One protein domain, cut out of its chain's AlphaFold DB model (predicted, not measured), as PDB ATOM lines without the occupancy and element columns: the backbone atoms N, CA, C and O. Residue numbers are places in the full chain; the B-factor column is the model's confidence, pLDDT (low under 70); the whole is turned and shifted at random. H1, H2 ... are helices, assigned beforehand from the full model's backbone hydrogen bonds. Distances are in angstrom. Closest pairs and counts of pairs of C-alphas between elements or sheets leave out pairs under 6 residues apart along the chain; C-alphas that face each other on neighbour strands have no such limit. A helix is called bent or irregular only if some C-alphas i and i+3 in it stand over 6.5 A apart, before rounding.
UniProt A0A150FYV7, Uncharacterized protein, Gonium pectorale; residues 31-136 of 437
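Overview. This is residues 31 to 136 of the 437 residues of an uncharacterized protein of Gonium pectorale (UniProt A0A150FYV7). Picture a helical hairpin, H6 folding back into H7, with the crossed pair H2 and H4 beside it: H4 meets the later part of H6 at a steep angle, and H2 stands about perpendicular to H4. Short H5 sits between H2 and the hairpin, short H3 touches H2 and H7, and H1 lies farthest out, by the first residues of H4. The 106 printed residues hold seven named helices, H1 to H7 in order, and no named strand; the class is all helix. The whole is compact, with a radius of gyration of the C-alphas of 12.5 A and spans of 35 by 27 by 22 A.

Along the chain. Find C-alpha 95 at (94.475, 169.069, 162.812); from there H6, the longest helix, runs through residues 95 to 116 over 27.4 A. It has a kink of 57 degrees near residue 104 and is irregular, C-alphas 100 and 103 being 7.5 A apart. H7, residues 121 to 135, spans 21.3 A and ends with C-alpha 135 at (92.818, 166.646, 166.359). H4, residues 69 to 84, spans 22.2 A, and H2, residues 46 to 57, spans 16.9 A. The shorter helices are H5, residues 89 to 93, H3, residues 59 to 62, and H1, residues 31 to 38, which begins with C-alpha 31 at (110.142, 188.801, 181.384).

Arrangement. Start at H6 and H7, a helical hairpin at a shallow tilt of 9 degrees, opposite ways; their closest C-alphas, of Ala 95 and Cys 135, are 4.6 A apart. H6 touches H4 with residues 106 to 114 alone, at a steep tilt of 63 degrees, opposite ways; the closest C-alphas are those of Thr 78 and Leu 114, 6.5 A. H5 touches H6, closest at C-alphas Ser 91 and Gly 102, 4.5 A. H5 also touches H2, closest at C-alphas Leu 50 and Pro 89, 4.9 A, and H7, closest at C-alphas Ile 92 and Met 131, 6.1 A. H2, with residues 46 to 51 alone, touches H4 about perpendicular at 75 degrees, C-alphas Pro 47 and Tyr 79 being closest at 4.8 A. H1 touches residues 69 to 73 of H4 alone, at a steep tilt of 67 degrees, only just short of about perpendicular, the same way; C-alphas Asn 35 and Pro 69 are closest at 4.8 A. H3 and H7 only just touch, with 3 pairs of C-alphas within 8 A, His 61 and Lys 126 closest at 6.3 A. H3 and H2 touch only at the corner, and only just, with 3 such pairs, Arg 55 and Leu 62 closest at 5.3 A. H2 and H6 are apart. In H1, H2, H4, H5 and H7 every O i to N i+4 pair is within hydrogen-bond range, in H6 14 of 18 are, and H3 is too short for one.

Size, cuts and confidence. The C-alphas farthest apart, of Thr 31 and Ala 100, are 36.1 A from each other. The printed part has no cut and no long link. Its mean pLDDT is 75.4; look for values under 70 at residues 58 to 69 and 134 to 136, among others.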
ATOM      1  N   THR A  31     109.552 189.858 180.552       60.91
ATOM      2  CA  THR A  31     110.142 188.801 181.384       60.91
ATOM      3  C   THR A  31     110.340 187.486 180.628       60.91
ATOM      4  O   THR A  31     111.397 186.874 180.738       60.91
ATOM      5  N   SER A  32     109.367 187.050 179.823       65.06
ATOM      6  CA  SER A  32     109.481 185.813 179.041       65.06
ATOM      7  C   SER A  32     110.499 185.930 177.906       65.06
ATOM      8  O   SER A  32     111.186 184.957 177.603       65.06
ATOM      9  N   LEU A  33     110.622 187.116 177.296       66.00
ATOM     10  CA  LEU A  33     111.660 187.399 176.298       66.00
ATOM     11  C   LEU A  33     113.056 187.377 176.928       66.00
ATOM     12  O   LEU A  33     113.967 186.760 176.380       66.00
ATOM     13  N   LYS A  34     113.202 187.978 178.115       70.75
ATOM     14  CA  LYS A  34     114.443 187.950 178.895       70.75
ATOM     15  C   LYS A  34     114.843 186.522 179.283       70.75
ATOM     16  O   LYS A  34     115.964 186.115 179.008       70.75
ATOM     17  N   ASN A  35     113.919 185.730 179.827       70.19
ATOM     18  CA  ASN A  35     114.187 184.341 180.218       70.19
ATOM     19  C   ASN A  35     114.518 183.435 179.017       70.19
ATOM     20  O   ASN A  35     115.339 182.528 179.138       70.19
ATOM     21  N   ALA A  36     113.891 183.665 177.857       68.75
ATOM     22  CA  ALA A  36     114.230 182.956 176.624       68.75
ATOM     23  C   ALA A  36     115.652 183.299 176.155       68.75
ATOM     24  O   ALA A  36     116.418 182.394 175.829       68.75
ATOM     25  N   ALA A  37     116.029 184.581 176.189       71.00
ATOM     26  CA  ALA A  37     117.381 185.022 175.858       71.00
ATOM     27  C   ALA A  37     118.432 184.452 176.831       71.00
ATOM     28  O   ALA A  37     119.458 183.946 176.385       71.00
ATOM     29  N   GLU A  38     118.150 184.444 178.137       71.62
ATOM     30  CA  GLU A  38     119.033 183.880 179.173       71.62
ATOM     31  C   GLU A  38     119.231 182.360 179.033       71.62
ATOM     32  O   GLU A  38     120.309 181.850 179.321       71.62
ATOM     33  N   ALA A  39     118.235 181.631 178.520       69.44
ATOM     34  CA  ALA A  39     118.360 180.210 178.168       69.44
ATOM     35  C   ALA A  39     119.020 179.970 176.785       69.44
ATOM     36  O   ALA A  39     119.120 178.834 176.297       69.44
ATOM     37  N   GLY A  40     119.425 181.037 176.088       76.50
ATOM     38  CA  GLY A  40     119.915 180.982 174.711       76.50
ATOM     39  C   GLY A  40     118.887 180.376 173.750       76.50
ATOM     40  O   GLY A  40     119.254 179.590 172.872       76.50
ATOM     41  N   PHE A  41     117.596 180.623 173.979       80.00
ATOM     42  CA  PHE A  41     116.500 180.128 173.156       80.00
ATOM     43  C   PHE A  41     116.113 181.169 172.107       80.00
ATOM     44  O   PHE A  41     115.301 182.059 172.353       80.00
ATOM     45  N   ASP A  42     116.699 181.043 170.916       78.94
ATOM     46  CA  ASP A  42     116.347 181.882 169.775       78.94
ATOM     47  C   ASP A  42     114.942 181.529 169.260       78.94
ATOM     48  O   ASP A  42     114.713 180.460 168.688       78.94
ATOM     49  N   LEU A  43     113.992 182.444 169.450       75.75
ATOM     50  CA  LEU A  43     112.603 182.281 169.019       75.75
ATOM     51  C   LEU A  43     112.437 182.334 167.491       75.75
ATOM     52  O   LEU A  43     111.412 181.882 166.978       75.75
ATOM     53  N   SER A  44     113.436 182.836 166.760       73.69
ATOM     54  CA  SER A  44     113.451 182.851 165.296       73.69
ATOM     55  C   SER A  44     113.959 181.537 164.683       73.69
ATOM     56  O   SER A  44     113.684 181.261 163.508       73.69
ATOM     57  N   SER A  45     114.623 180.695 165.485       79.25
ATOM     58  CA  SER A  45     115.125 179.372 165.098       79.25
ATOM     59  C   SER A  45     113.998 178.373 164.799       79.25
ATOM     60  O   SER A  45     112.845 178.574 165.183       79.25
ATOM     61  N   LYS A  46     114.316 177.243 164.145       76.88
ATOM     62  CA  LYS A  46     113.335 176.167 163.875       76.88
ATOM     63  C   LYS A  46     112.605 175.695 165.158       76.88
ATOM     64  O   LYS A  46     111.372 175.711 165.151       76.88
ATOM     65  N   PRO A  47     113.297 175.369 166.274       79.81
ATOM     66  CA  PRO A  47     112.659 175.099 167.571       79.81
ATOM     67  C   PRO A  47     111.819 176.265 168.115       79.81
ATOM     68  O   PRO A  47     110.733 176.051 168.654       79.81
ATOM     69  N   GLY A  48     112.297 177.499 167.948       78.81
ATOM     70  CA  GLY A  48     111.592 178.712 168.366       78.81
ATOM     71  C   GLY A  48     110.252 178.894 167.654       78.81
ATOM     72  O   GLY A  48     109.217 179.074 168.295       78.81
ATOM     73  N   ARG A  49     110.241 178.734 166.326       79.12
ATOM     74  CA  ARG A  49     109.030 178.820 165.496       79.12
ATOM     75  C   ARG A  49     108.014 177.729 165.835       79.12
ATOM     76  O   ARG A  49     106.816 178.002 165.862       79.12
ATOM     77  N   LEU A  50     108.478 176.509 166.127       79.06
ATOM     78  CA  LEU A  50     107.624 175.411 166.598       79.06
ATOM     79  C   LEU A  50     106.942 175.756 167.928       79.06
ATOM     80  O   LEU A  50     105.732 175.571 168.060       79.06
ATOM     81  N   TYR A  51     107.701 176.295 168.886       82.19
ATOM     82  CA  TYR A  51     107.165 176.738 170.172       82.19
ATOM     83  C   TYR A  51     106.129 177.854 170.012       82.19
ATOM     84  O   TYR A  51     105.043 177.765 170.585       82.19
ATOM     85  N   MET A  52     106.440 178.879 169.217       77.50
ATOM     86  CA  MET A  52     105.542 180.014 168.990       77.50
ATOM     87  C   MET A  52     104.217 179.556 168.375       77.50
ATOM     88  O   MET A  52     103.155 179.860 168.913       77.50
ATOM     89  N   ALA A  53     104.271 178.715 167.340       75.56
ATOM     90  CA  ALA A  53     103.074 178.162 166.715       75.56
ATOM     91  C   ALA A  53     102.235 177.324 167.696       75.56
ATOM     92  O   ALA A  53     101.013 177.478 167.774       75.56
ATOM     93  N   ALA A  54     102.882 176.459 168.481       74.50
ATOM     94  CA  ALA A  54     102.205 175.640 169.479       74.50
ATOM     95  C   ALA A  54     101.531 176.503 170.556       74.50
ATOM     96  O   ALA A  54     100.373 176.264 170.904       74.50
ATOM     97  N   ARG A  55     102.224 177.532 171.054       73.25
ATOM     98  CA  ARG A  55     101.710 178.465 172.062       73.25
ATOM     99  C   ARG A  55     100.518 179.261 171.547       73.25
ATOM    100  O   ARG A  55      99.526 179.375 172.261       73.25
ATOM    101  N   ASP A  56     100.597 179.777 170.327       72.06
ATOM    102  CA  ASP A  56      99.524 180.580 169.738       72.06
ATOM    103  C   ASP A  56      98.256 179.740 169.541       72.06
ATOM    104  O   ASP A  56      97.136 180.215 169.740       72.06
ATOM    105  N   LYS A  57      98.422 178.450 169.226       71.44
ATOM    106  CA  LYS A  57      97.302 177.519 169.079       71.44
ATOM    107  C   LYS A  57      96.765 176.984 170.408       71.44
ATOM    108  O   LYS A  57      95.562 176.741 170.523       71.44
ATOM    109  N   HIS A  58      97.638 176.799 171.395       69.06
ATOM    110  CA  HIS A  58      97.333 176.163 172.678       69.06
ATOM    111  C   HIS A  58      97.812 177.005 173.876       69.06
ATOM    112  O   HIS A  58      98.584 176.514 174.709       69.06
ATOM    113  N   PRO A  59      97.329 178.254 174.025       63.78
ATOM    114  CA  PRO A  59      97.828 179.168 175.049       63.78
ATOM    115  C   PRO A  59      97.581 178.626 176.461       63.78
ATOM    116  O   PRO A  59      98.489 178.622 177.285       63.78
ATOM    117  N   SER A  60      96.417 178.028 176.729       59.44
ATOM    118  CA  SER A  60      96.079 177.439 178.037       59.44
ATOM    119  C   SER A  60      97.044 176.349 178.514       59.44
ATOM    120  O   SER A  60      97.126 176.088 179.711       59.44
ATOM    121  N   HIS A  61      97.765 175.704 177.595       58.78
ATOM    122  CA  HIS A  61      98.700 174.623 177.908       58.78
ATOM    123  C   HIS A  61     100.162 175.096 177.948       58.78
ATOM    124  O   HIS A  61     100.996 174.409 178.539       58.78
ATOM    125  N   LEU A  62     100.468 176.259 177.351       59.84
ATOM    126  CA  LEU A  62     101.834 176.725 177.065       59.84
ATOM    127  C   LEU A  62     102.123 178.187 177.488       59.84
ATOM    128  O   LEU A  62     103.194 178.717 177.197       59.84
ATOM    129  N   GLN A  63     101.192 178.862 178.175       52.84
ATOM    130  CA  GLN A  63     101.327 180.269 178.593       52.84
ATOM    131  C   GLN A  63     102.301 180.478 179.768       52.84
ATOM    132  O   GLN A  63     102.824 181.575 179.936       52.84
ATOM    133  N   THR A  64     102.588 179.443 180.562       50.94
ATOM    134  CA  THR A  64     103.459 179.529 181.754       50.94
ATOM    135  C   THR A  64     104.896 179.054 181.519       50.94
ATOM    136  O   THR A  64     105.699 179.036 182.448       50.94
ATOM    137  N   THR A  65     105.252 178.669 180.294       58.66
ATOM    138  CA  THR A  65     106.444 177.843 180.043       58.66
ATOM    139  C   THR A  65     107.756 178.623 179.869       58.66
ATOM    140  O   THR A  65     108.811 178.003 179.830       58.66
ATOM    141  N   LEU A  66     107.718 179.963 179.828       61.38
ATOM    142  CA  LEU A  66     108.906 180.844 179.822       61.38
ATOM    143  C   LEU A  66     109.019 181.706 181.098       61.38
ATOM    144  O   LEU A  66     109.660 182.756 181.102       61.38
ATOM    145  N   ALA A  67     108.372 181.289 182.190       60.91
ATOM    146  CA  ALA A  67     108.310 182.065 183.432       60.91
ATOM    147  C   ALA A  67     109.650 182.135 184.194       60.91
ATOM    148  O   ALA A  67     109.821 183.009 185.042       60.91
ATOM    149  N   SER A  68     110.604 181.251 183.886       69.88
ATOM    150  CA  SER A  68     111.948 181.229 184.476       69.88
ATOM    151  C   SER A  68     113.009 180.740 183.477       69.88
ATOM    152  O   SER A  68     112.659 180.044 182.521       69.88
ATOM    153  N   PRO A  69     114.308 181.005 183.708       63.31
ATOM    154  CA  PRO A  69     115.387 180.501 182.850       63.31
ATOM    155  C   PRO A  69     115.415 178.967 182.751       63.31
ATOM    156  O   PRO A  69     115.589 178.407 181.671       63.31
ATOM    157  N   GLY A  70     115.146 178.263 183.859       70.38
ATOM    158  CA  GLY A  70     115.082 176.797 183.875       70.38
ATOM    159  C   GLY A  70     113.911 176.234 183.062       70.38
ATOM    160  O   GLY A  70     114.073 175.253 182.337       70.38
ATOM    161  N   THR A  71     112.742 176.879 183.118       71.00
ATOM    162  CA  THR A  71     111.592 176.477 182.289       71.00
ATOM    163  C   THR A  71     111.814 176.824 180.819       71.00
ATOM    164  O   THR A  71     111.526 175.997 179.956       71.00
ATOM    165  N   ALA A  72     112.439 177.966 180.522       70.88
ATOM    166  CA  ALA A  72     112.842 178.333 179.168       70.88
ATOM    167  C   ALA A  72     113.843 177.339 178.559       70.88
ATOM    168  O   ALA A  72     113.689 176.950 177.400       70.88
ATOM    169  N   GLN A  73     114.799 176.837 179.347       77.69
ATOM    170  CA  GLN A  73     115.721 175.789 178.909       77.69
ATOM    171  C   GLN A  73     114.999 174.461 178.636       77.69
ATOM    172  O   GLN A  73     115.272 173.802 177.634       77.69
ATOM    173  N   GLN A  74     114.036 174.077 179.479       76.38
ATOM    174  CA  GLN A  74     113.218 172.882 179.249       76.38
ATOM    175  C   GLN A  74     112.359 173.009 177.986       76.38
ATOM    176  O   GLN A  74     112.245 172.047 177.227       76.38
ATOM    177  N   VAL A  75     111.795 174.190 177.715       78.81
ATOM    178  CA  VAL A  75     111.058 174.476 176.473       78.81
ATOM    179  C   VAL A  75     111.982 174.384 175.269       78.81
ATOM    180  O   VAL A  75     111.673 173.661 174.323       78.81
ATOM    181  N   LYS A  76     113.140 175.048 175.313       83.00
ATOM    182  CA  LYS A  76     114.156 174.970 174.263       83.00
ATOM    183  C   LYS A  76     114.525 173.521 173.958       83.00
ATOM    184  O   LYS A  76     114.451 173.111 172.803       83.00
ATOM    185  N   ASN A  77     114.858 172.737 174.980       82.69
ATOM    186  CA  ASN A  77     115.222 171.329 174.828       82.69
ATOM    187  C   ASN A  77     114.058 170.515 174.243       82.69
ATOM    188  O   ASN A  77     114.257 169.761 173.297       82.69
ATOM    189  N   THR A  78     112.831 170.739 174.726       82.50
ATOM    190  CA  THR A  78     111.621 170.072 174.219       82.50
ATOM    191  C   THR A  78     111.446 170.307 172.720       82.50
ATOM    192  O   THR A  78     111.392 169.358 171.944       82.50
ATOM    193  N   TYR A  79     111.417 171.564 172.279       85.12
ATOM    194  CA  TYR A  79     111.191 171.886 170.867       85.12
ATOM    195  C   TYR A  79     112.414 171.627 169.978       85.12
ATOM    196  O   TYR A  79     112.259 171.468 168.768       85.12
ATOM    197  N   THR A  80     113.610 171.501 170.559       84.38
ATOM    198  CA  THR A  80     114.804 171.010 169.855       84.38
ATOM    199  C   THR A  80     114.670 169.525 169.535       84.38
ATOM    200  O   THR A  80     114.866 169.138 168.384       84.38
ATOM    201  N   VAL A  81     114.237 168.702 170.499       83.94
ATOM    202  CA  VAL A  81     113.953 167.276 170.260       83.94
ATOM    203  C   VAL A  81     112.853 167.115 169.210       83.94
ATOM    204  O   VAL A  81     113.022 166.361 168.256       83.94
ATOM    205  N   LEU A  82     111.761 167.877 169.307       82.50
ATOM    206  CA  LEU A  82     110.683 167.814 168.312       82.50
ATOM    207  C   LEU A  82     111.145 168.259 166.919       82.50
ATOM    208  O   LEU A  82     110.802 167.623 165.926       82.50
ATOM    209  N   SER A  83     111.977 169.299 166.832       85.31
ATOM    210  CA  SER A  83     112.580 169.710 165.561       85.31
ATOM    211  C   SER A  83     113.508 168.636 164.986       85.31
ATOM    212  O   SER A  83     113.548 168.479 163.768       85.31
ATOM    213  N   SER A  84     114.245 167.899 165.828       85.31
ATOM    214  CA  SER A  84     115.121 166.798 165.387       85.31
ATOM    215  C   SER A  84     114.342 165.593 164.851       85.31
ATOM    216  O   SER A  84     114.849 164.844 164.026       85.31
ATOM    217  N   LEU A  85     113.079 165.456 165.265       84.31
ATOM    218  CA  LEU A  85     112.126 164.460 164.773       84.31
ATOM    219  C   LEU A  85     111.423 164.878 163.475       84.31
ATOM    220  O   LEU A  85     110.466 164.232 163.064       84.31
ATOM    221  N   GLY A  86     111.853 165.974 162.843       82.25
ATOM    222  CA  GLY A  86     111.256 166.465 161.601       82.25
ATOM    223  C   GLY A  86     109.905 167.159 161.786       82.25
ATOM    224  O   GLY A  86     109.203 167.405 160.804       82.25
ATOM    225  N   MET A  87     109.517 167.505 163.020       82.69
ATOM    226  CA  MET A  87     108.267 168.226 163.241       82.69
ATOM    227  C   MET A  87     108.314 169.638 162.660       82.69
ATOM    228  O   MET A  87     109.304 170.359 162.766       82.69
ATOM    229  N   THR A  88     107.184 170.053 162.093       82.56
ATOM    230  CA  THR A  88     106.953 171.396 161.561       82.56
ATOM    231  C   THR A  88     105.848 172.096 162.360       82.56
ATOM    232  O   THR A  88     105.038 171.433 163.012       82.56
ATOM    233  N   PRO A  89     105.743 173.435 162.311       80.06
ATOM    234  CA  PRO A  89     104.646 174.158 162.962       80.06
ATOM    235  C   PRO A  89     103.259 173.589 162.622       80.06
ATOM    236  O   PRO A  89     102.392 173.469 163.491       80.06
ATOM    237  N   GLY A  90     103.064 173.143 161.376       74.75
ATOM    238  CA  GLY A  90     101.830 172.497 160.934       74.75
ATOM    239  C   GLY A  90     101.589 171.133 161.584       74.75
ATOM    240  O   GLY A  90     100.460 170.847 161.965       74.75
ATOM    241  N   SER A  91     102.620 170.311 161.805       78.50
ATOM    242  CA  SER A  91     102.453 169.005 162.465       78.50
ATOM    243  C   SER A  91     102.102 169.106 163.953       78.50
ATOM    244  O   SER A  91     101.799 168.088 164.561       78.50
ATOM    245  N   ILE A  92     102.125 170.307 164.539       76.19
ATOM    246  CA  ILE A  92     101.699 170.559 165.924       76.19
ATOM    247  C   ILE A  92     100.363 171.312 165.980       76.19
ATOM    248  O   ILE A  92      99.580 171.104 166.902       76.19
ATOM    249  N   THR A  93     100.065 172.163 164.996       76.19
ATOM    250  CA  THR A  93      98.925 173.096 165.073       76.19
ATOM    251  C   THR A  93      97.775 172.808 164.102       76.19
ATOM    252  O   THR A  93      96.639 173.225 164.365       76.19
ATOM    253  N   ASP A  94      98.034 172.121 162.987       79.19
ATOM    254  CA  ASP A  94      97.039 171.797 161.961       79.19
ATOM    255  C   ASP A  94      96.471 170.395 162.201       79.19
ATOM    256  O   ASP A  94      97.181 169.400 162.110       79.19
ATOM    257  N   ALA A  95      95.167 170.308 162.469       75.19
ATOM    258  CA  ALA A  95      94.475 169.069 162.812       75.19
ATOM    259  C   ALA A  95      94.738 167.920 161.820       75.19
ATOM    260  O   ALA A  95      94.863 166.771 162.246       75.19
ATOM    261  N   ALA A  96      94.843 168.221 160.521       76.25
ATOM    262  CA  ALA A  96      95.103 167.214 159.495       76.25
ATOM    263  C   ALA A  96      96.538 166.674 159.588       76.25
ATOM    264  O   ALA A  96      96.747 165.462 159.630       76.25
ATOM    265  N   LYS A  97      97.525 167.568 159.704       78.88
ATOM    266  CA  LYS A  97      98.955 167.222 159.797       78.88
ATOM    267  C   LYS A  97      99.332 166.632 161.158       78.88
ATOM    268  O   LYS A  97     100.179 165.744 161.226       78.88
ATOM    269  N   VAL A  98      98.676 167.071 162.232       81.75
ATOM    270  CA  VAL A  98      98.807 166.487 163.574       81.75
ATOM    271  C   VAL A  98      98.287 165.052 163.562       81.75
ATOM    272  O   VAL A  98      98.976 164.160 164.039       81.75
ATOM    273  N   LYS A  99      97.116 164.793 162.962       79.38
ATOM    274  CA  LYS A  99      96.559 163.433 162.887       79.38
ATOM    275  C   LYS A  99      97.371 162.512 161.970       79.38
ATOM    276  O   LYS A  99      97.526 161.338 162.285       79.38
ATOM    277  N   ALA A 100      97.856 163.030 160.842       75.75
ATOM    278  CA  ALA A 100      98.571 162.238 159.842       75.75
ATOM    279  C   ALA A 100     100.013 161.894 160.248       75.75
ATOM    280  O   ALA A 100     100.491 160.811 159.927       75.75
ATOM    281  N   TYR A 101     100.703 162.808 160.936       79.50
ATOM    282  CA  TYR A 101     102.135 162.679 161.218       79.50
ATOM    283  C   TYR A 101     102.481 163.083 162.653       79.50
ATOM    284  O   TYR A 101     103.038 162.288 163.402       79.50
ATOM    285  N   GLY A 102     102.082 164.283 163.082       81.44
ATOM    286  CA  GLY A 102     102.548 164.866 164.342       81.44
ATOM    287  C   GLY A 102     102.294 164.020 165.591       81.44
ATOM    288  O   GLY A 102     103.222 163.746 166.345       81.44
ATOM    289  N   LEU A 103     101.048 163.605 165.826       83.19
ATOM    290  CA  LEU A 103     100.662 162.852 167.022       83.19
ATOM    291  C   LEU A 103     101.283 161.452 167.026       83.19
ATOM    292  O   LEU A 103     101.769 161.008 168.061       83.19
ATOM    293  N   LYS A 104     101.325 160.797 165.861       84.12
ATOM    294  CA  LYS A 104     101.934 159.473 165.701       84.12
ATOM    295  C   LYS A 104     103.436 159.522 166.005       84.12
ATOM    296  O   LYS A 104     103.895 158.829 166.905       84.12
ATOM    297  N   THR A 105     104.176 160.424 165.356       81.38
ATOM    298  CA  THR A 105     105.616 160.622 165.596       81.38
ATOM    299  C   THR A 105     105.905 161.050 167.039       81.38
ATOM    300  O   THR A 105     106.900 160.625 167.629       81.38
ATOM    301  N   PHE A 106     105.024 161.849 167.650       85.31
ATOM    302  CA  PHE A 106     105.148 162.210 169.062       85.31
ATOM    303  C   PHE A 106     105.020 160.996 169.991       85.31
ATOM    304  O   PHE A 106     105.813 160.847 170.922       85.31
ATOM    305  N   GLN A 107     104.025 160.139 169.755       82.94
ATOM    306  CA  GLN A 107     103.730 158.979 170.595       82.94
ATOM    307  C   GLN A 107     104.750 157.850 170.425       82.94
ATOM    308  O   GLN A 107     105.115 157.234 171.425       82.94
ATOM    309  N   GLU A 108     105.218 157.612 169.198       83.88
ATOM    310  CA  GLU A 108     106.147 156.524 168.866       83.88
ATOM    311  C   GLU A 108     107.601 156.863 169.230       83.88
ATOM    312  O   GLU A 108     108.279 156.043 169.844       83.88
ATOM    313  N   GLU A 109     108.075 158.079 168.930       79.88
ATOM    314  CA  GLU A 109     109.486 158.453 169.131       79.88
ATOM    315  C   GLU A 109     109.683 159.671 170.045       79.88
ATOM    316  O   GLU A 109     110.632 159.725 170.833       79.88
ATOM    317  N   GLY A 110     108.781 160.655 169.971       81.75
ATOM    318  CA  GLY A 110     108.888 161.919 170.708       81.75
ATOM    319  C   GLY A 110     108.932 161.745 172.220       81.75
ATOM    320  O   GLY A 110     109.801 162.305 172.886       81.75
ATOM    321  N   LYS A 111     108.038 160.926 172.776       82.50
ATOM    322  CA  LYS A 111     107.976 160.673 174.222       82.50
ATOM    323  C   LYS A 111     109.256 160.062 174.780       82.50
ATOM    324  O   LYS A 111     109.667 160.447 175.873       82.50
ATOM    325  N   ALA A 112     109.855 159.108 174.069       81.75
ATOM    326  CA  ALA A 112     111.072 158.436 174.515       81.75
ATOM    327  C   ALA A 112     112.255 159.413 174.520       81.75
ATOM    328  O   ALA A 112     112.859 159.633 175.569       81.75
ATOM    329  N   LYS A 113     112.479 160.120 173.404       80.25
ATOM    330  CA  LYS A 113     113.577 161.093 173.275       80.25
ATOM    331  C   LYS A 113     113.438 162.286 174.224       80.25
ATOM    332  O   LYS A 113     114.432 162.811 174.712       80.25
ATOM    333  N   LEU A 114     112.211 162.711 174.538       82.31
ATOM    334  CA  LEU A 114     111.977 163.761 175.537       82.31
ATOM    335  C   LEU A 114     112.289 163.289 176.964       82.31
ATOM    336  O   LEU A 114     112.847 164.060 177.743       82.31
ATOM    337  N   LYS A 115     111.973 162.032 177.306       83.25
ATOM    338  CA  LYS A 115     112.365 161.446 178.599       83.25
ATOM    339  C   LYS A 115     113.885 161.318 178.713       83.25
ATOM    340  O   LYS A 115     114.434 161.679 179.749       83.25
ATOM    341  N   GLU A 116     114.554 160.870 177.651       82.38
ATOM    342  CA  GLU A 116     116.021 160.774 177.580       82.38
ATOM    343  C   GLU A 116     116.700 162.145 177.695       82.38
ATOM    344  O   GLU A 116     117.720 162.277 178.365       82.38
ATOM    345  N   ALA A 117     116.090 163.195 177.137       75.31
ATOM    346  CA  ALA A 117     116.545 164.579 177.278       75.31
ATOM    347  C   ALA A 117     116.262 165.200 178.667       75.31
ATOM    348  O   ALA A 117     116.437 166.409 178.850       75.31
ATOM    349  N   GLY A 118     115.795 164.409 179.640       73.75
ATOM    350  CA  GLY A 118     115.524 164.856 181.007       73.75
ATOM    351  C   GLY A 118     114.295 165.760 181.138       73.75
ATOM    352  O   GLY A 118     114.182 166.503 182.115       73.75
ATOM    353  N   ILE A 119     113.372 165.736 180.168       77.38
ATOM    354  CA  ILE A 119     112.157 166.553 180.216       77.38
ATOM    355  C   ILE A 119     111.137 165.921 181.177       77.38
ATOM    356  O   ILE A 119     110.775 164.752 181.013       77.38
ATOM    357  N   PRO A 120     110.610 166.686 182.155       71.06
ATOM    358  CA  PRO A 120     109.597 166.198 183.079       71.06
ATOM    359  C   PRO A 120     108.367 165.601 182.367       71.06
ATOM    360  O   PRO A 120     107.807 166.248 181.474       71.06
ATOM    361  N   PRO A 121     107.847 164.439 182.813       73.06
ATOM    362  CA  PRO A 121     106.660 163.804 182.231       73.06
ATOM    363  C   PRO A 121     105.429 164.717 182.159       73.06
ATOM    364  O   PRO A 121     104.624 164.607 181.240       73.06
ATOM    365  N   VAL A 122     105.304 165.670 183.088       69.19
ATOM    366  CA  VAL A 122     104.225 166.671 183.103       69.19
ATOM    367  C   VAL A 122     104.231 167.536 181.837       69.19
ATOM    368  O   VAL A 122     103.169 167.856 181.307       69.19
ATOM    369  N   ILE A 123     105.409 167.908 181.329       72.25
ATOM    370  CA  ILE A 123     105.547 168.720 180.111       72.25
ATOM    371  C   ILE A 123     105.213 167.875 178.879       72.25
ATOM    372  O   ILE A 123     104.466 168.327 178.011       72.25
ATOM    373  N   ILE A 124     105.684 166.627 178.851       78.69
ATOM    374  CA  ILE A 124     105.402 165.659 177.783       78.69
ATOM    375  C   ILE A 124     103.888 165.417 177.666       78.69
ATOM    376  O   ILE A 124     103.326 165.532 176.579       78.69
ATOM    377  N   ASN A 125     103.209 165.181 178.792       78.75
ATOM    378  CA  ASN A 125     101.765 164.937 178.833       78.75
ATOM    379  C   ASN A 125     100.949 166.179 178.438       78.75
ATOM    380  O   ASN A 125      99.918 166.059 177.773       78.75
ATOM    381  N   LYS A 126     101.396 167.385 178.818       75.12
ATOM    382  CA  LYS A 126     100.757 168.640 178.388       75.12
ATOM    383  C   LYS A 126     100.855 168.832 176.878       75.12
ATOM    384  O   LYS A 126      99.872 169.249 176.267       75.12
ATOM    385  N   LEU A 127     102.008 168.519 176.288       76.62
ATOM    386  CA  LEU A 127     102.199 168.609 174.845       76.62
ATOM    387  C   LEU A 127     101.339 167.575 174.106       76.62
ATOM    388  O   LEU A 127     100.667 167.923 173.139       76.62
ATOM    389  N   GLU A 128     101.279 166.343 174.612       82.56
ATOM    390  CA  GLU A 128     100.396 165.310 174.066       82.56
ATOM    391  C   GLU A 128      98.932 165.747 174.090       82.56
ATOM    392  O   GLU A 128      98.254 165.716 173.068       82.56
ATOM    393  N   THR A 129      98.465 166.234 175.242       79.31
ATOM    394  CA  THR A 129      97.085 166.704 175.414       79.31
ATOM    395  C   THR A 129      96.765 167.851 174.452       79.31
ATOM    396  O   THR A 129      95.654 167.929 173.922       79.31
ATOM    397  N   ALA A 130      97.730 168.740 174.195       75.94
ATOM    398  CA  ALA A 130      97.578 169.817 173.224       75.94
ATOM    399  C   ALA A 130      97.443 169.275 171.788       75.94
ATOM    400  O   ALA A 130      96.518 169.675 171.079       75.94
ATOM    401  N   MET A 131      98.284 168.316 171.386       76.81
ATOM    402  CA  MET A 131      98.234 167.687 170.059       76.81
ATOM    403  C   MET A 131      96.954 166.856 169.859       76.81
ATOM    404  O   MET A 131      96.280 166.982 168.837       76.81
ATOM    405  N   GLU A 132      96.530 166.086 170.861       80.81
ATOM    406  CA  GLU A 132      95.240 165.385 170.847       80.81
ATOM    407  C   GLU A 132      94.054 166.355 170.782       80.81
ATOM    408  O   GLU A 132      93.056 166.104 170.098       80.81
ATOM    409  N   GLY A 133      94.154 167.481 171.492       72.00
ATOM    410  CA  GLY A 133      93.187 168.571 171.448       72.00
ATOM    411  C   GLY A 133      93.097 169.220 170.066       72.00
ATOM    412  O   GLY A 133      91.998 169.563 169.631       72.00
ATOM    413  N   ALA A 134      94.215 169.331 169.341       69.31
ATOM    414  CA  ALA A 134      94.251 169.854 167.976       69.31
ATOM    415  C   ALA A 134      93.508 168.944 166.980       69.31
ATOM    416  O   ALA A 134      92.816 169.450 166.094       69.31
ATOM    417  N   CYS A 135      93.575 167.619 167.159       64.62
ATOM    418  CA  CYS A 135      92.818 166.646 166.359       64.62
ATOM    419  C   CYS A 135      91.308 166.638 166.659       64.62
ATOM    420  O   CYS A 135      90.518 166.142 165.853       64.62
ATOM    421  N   LYS A 136      90.881 167.183 167.804       60.97
ATOM    422  CA  LYS A 136      89.469 167.284 168.192       60.97
ATOM    423  C   LYS A 136      88.879 168.610 167.687       60.97
ATOM    424  O   LYS A 136      88.891 169.605 168.405       60.97
TER     425      LYS A 136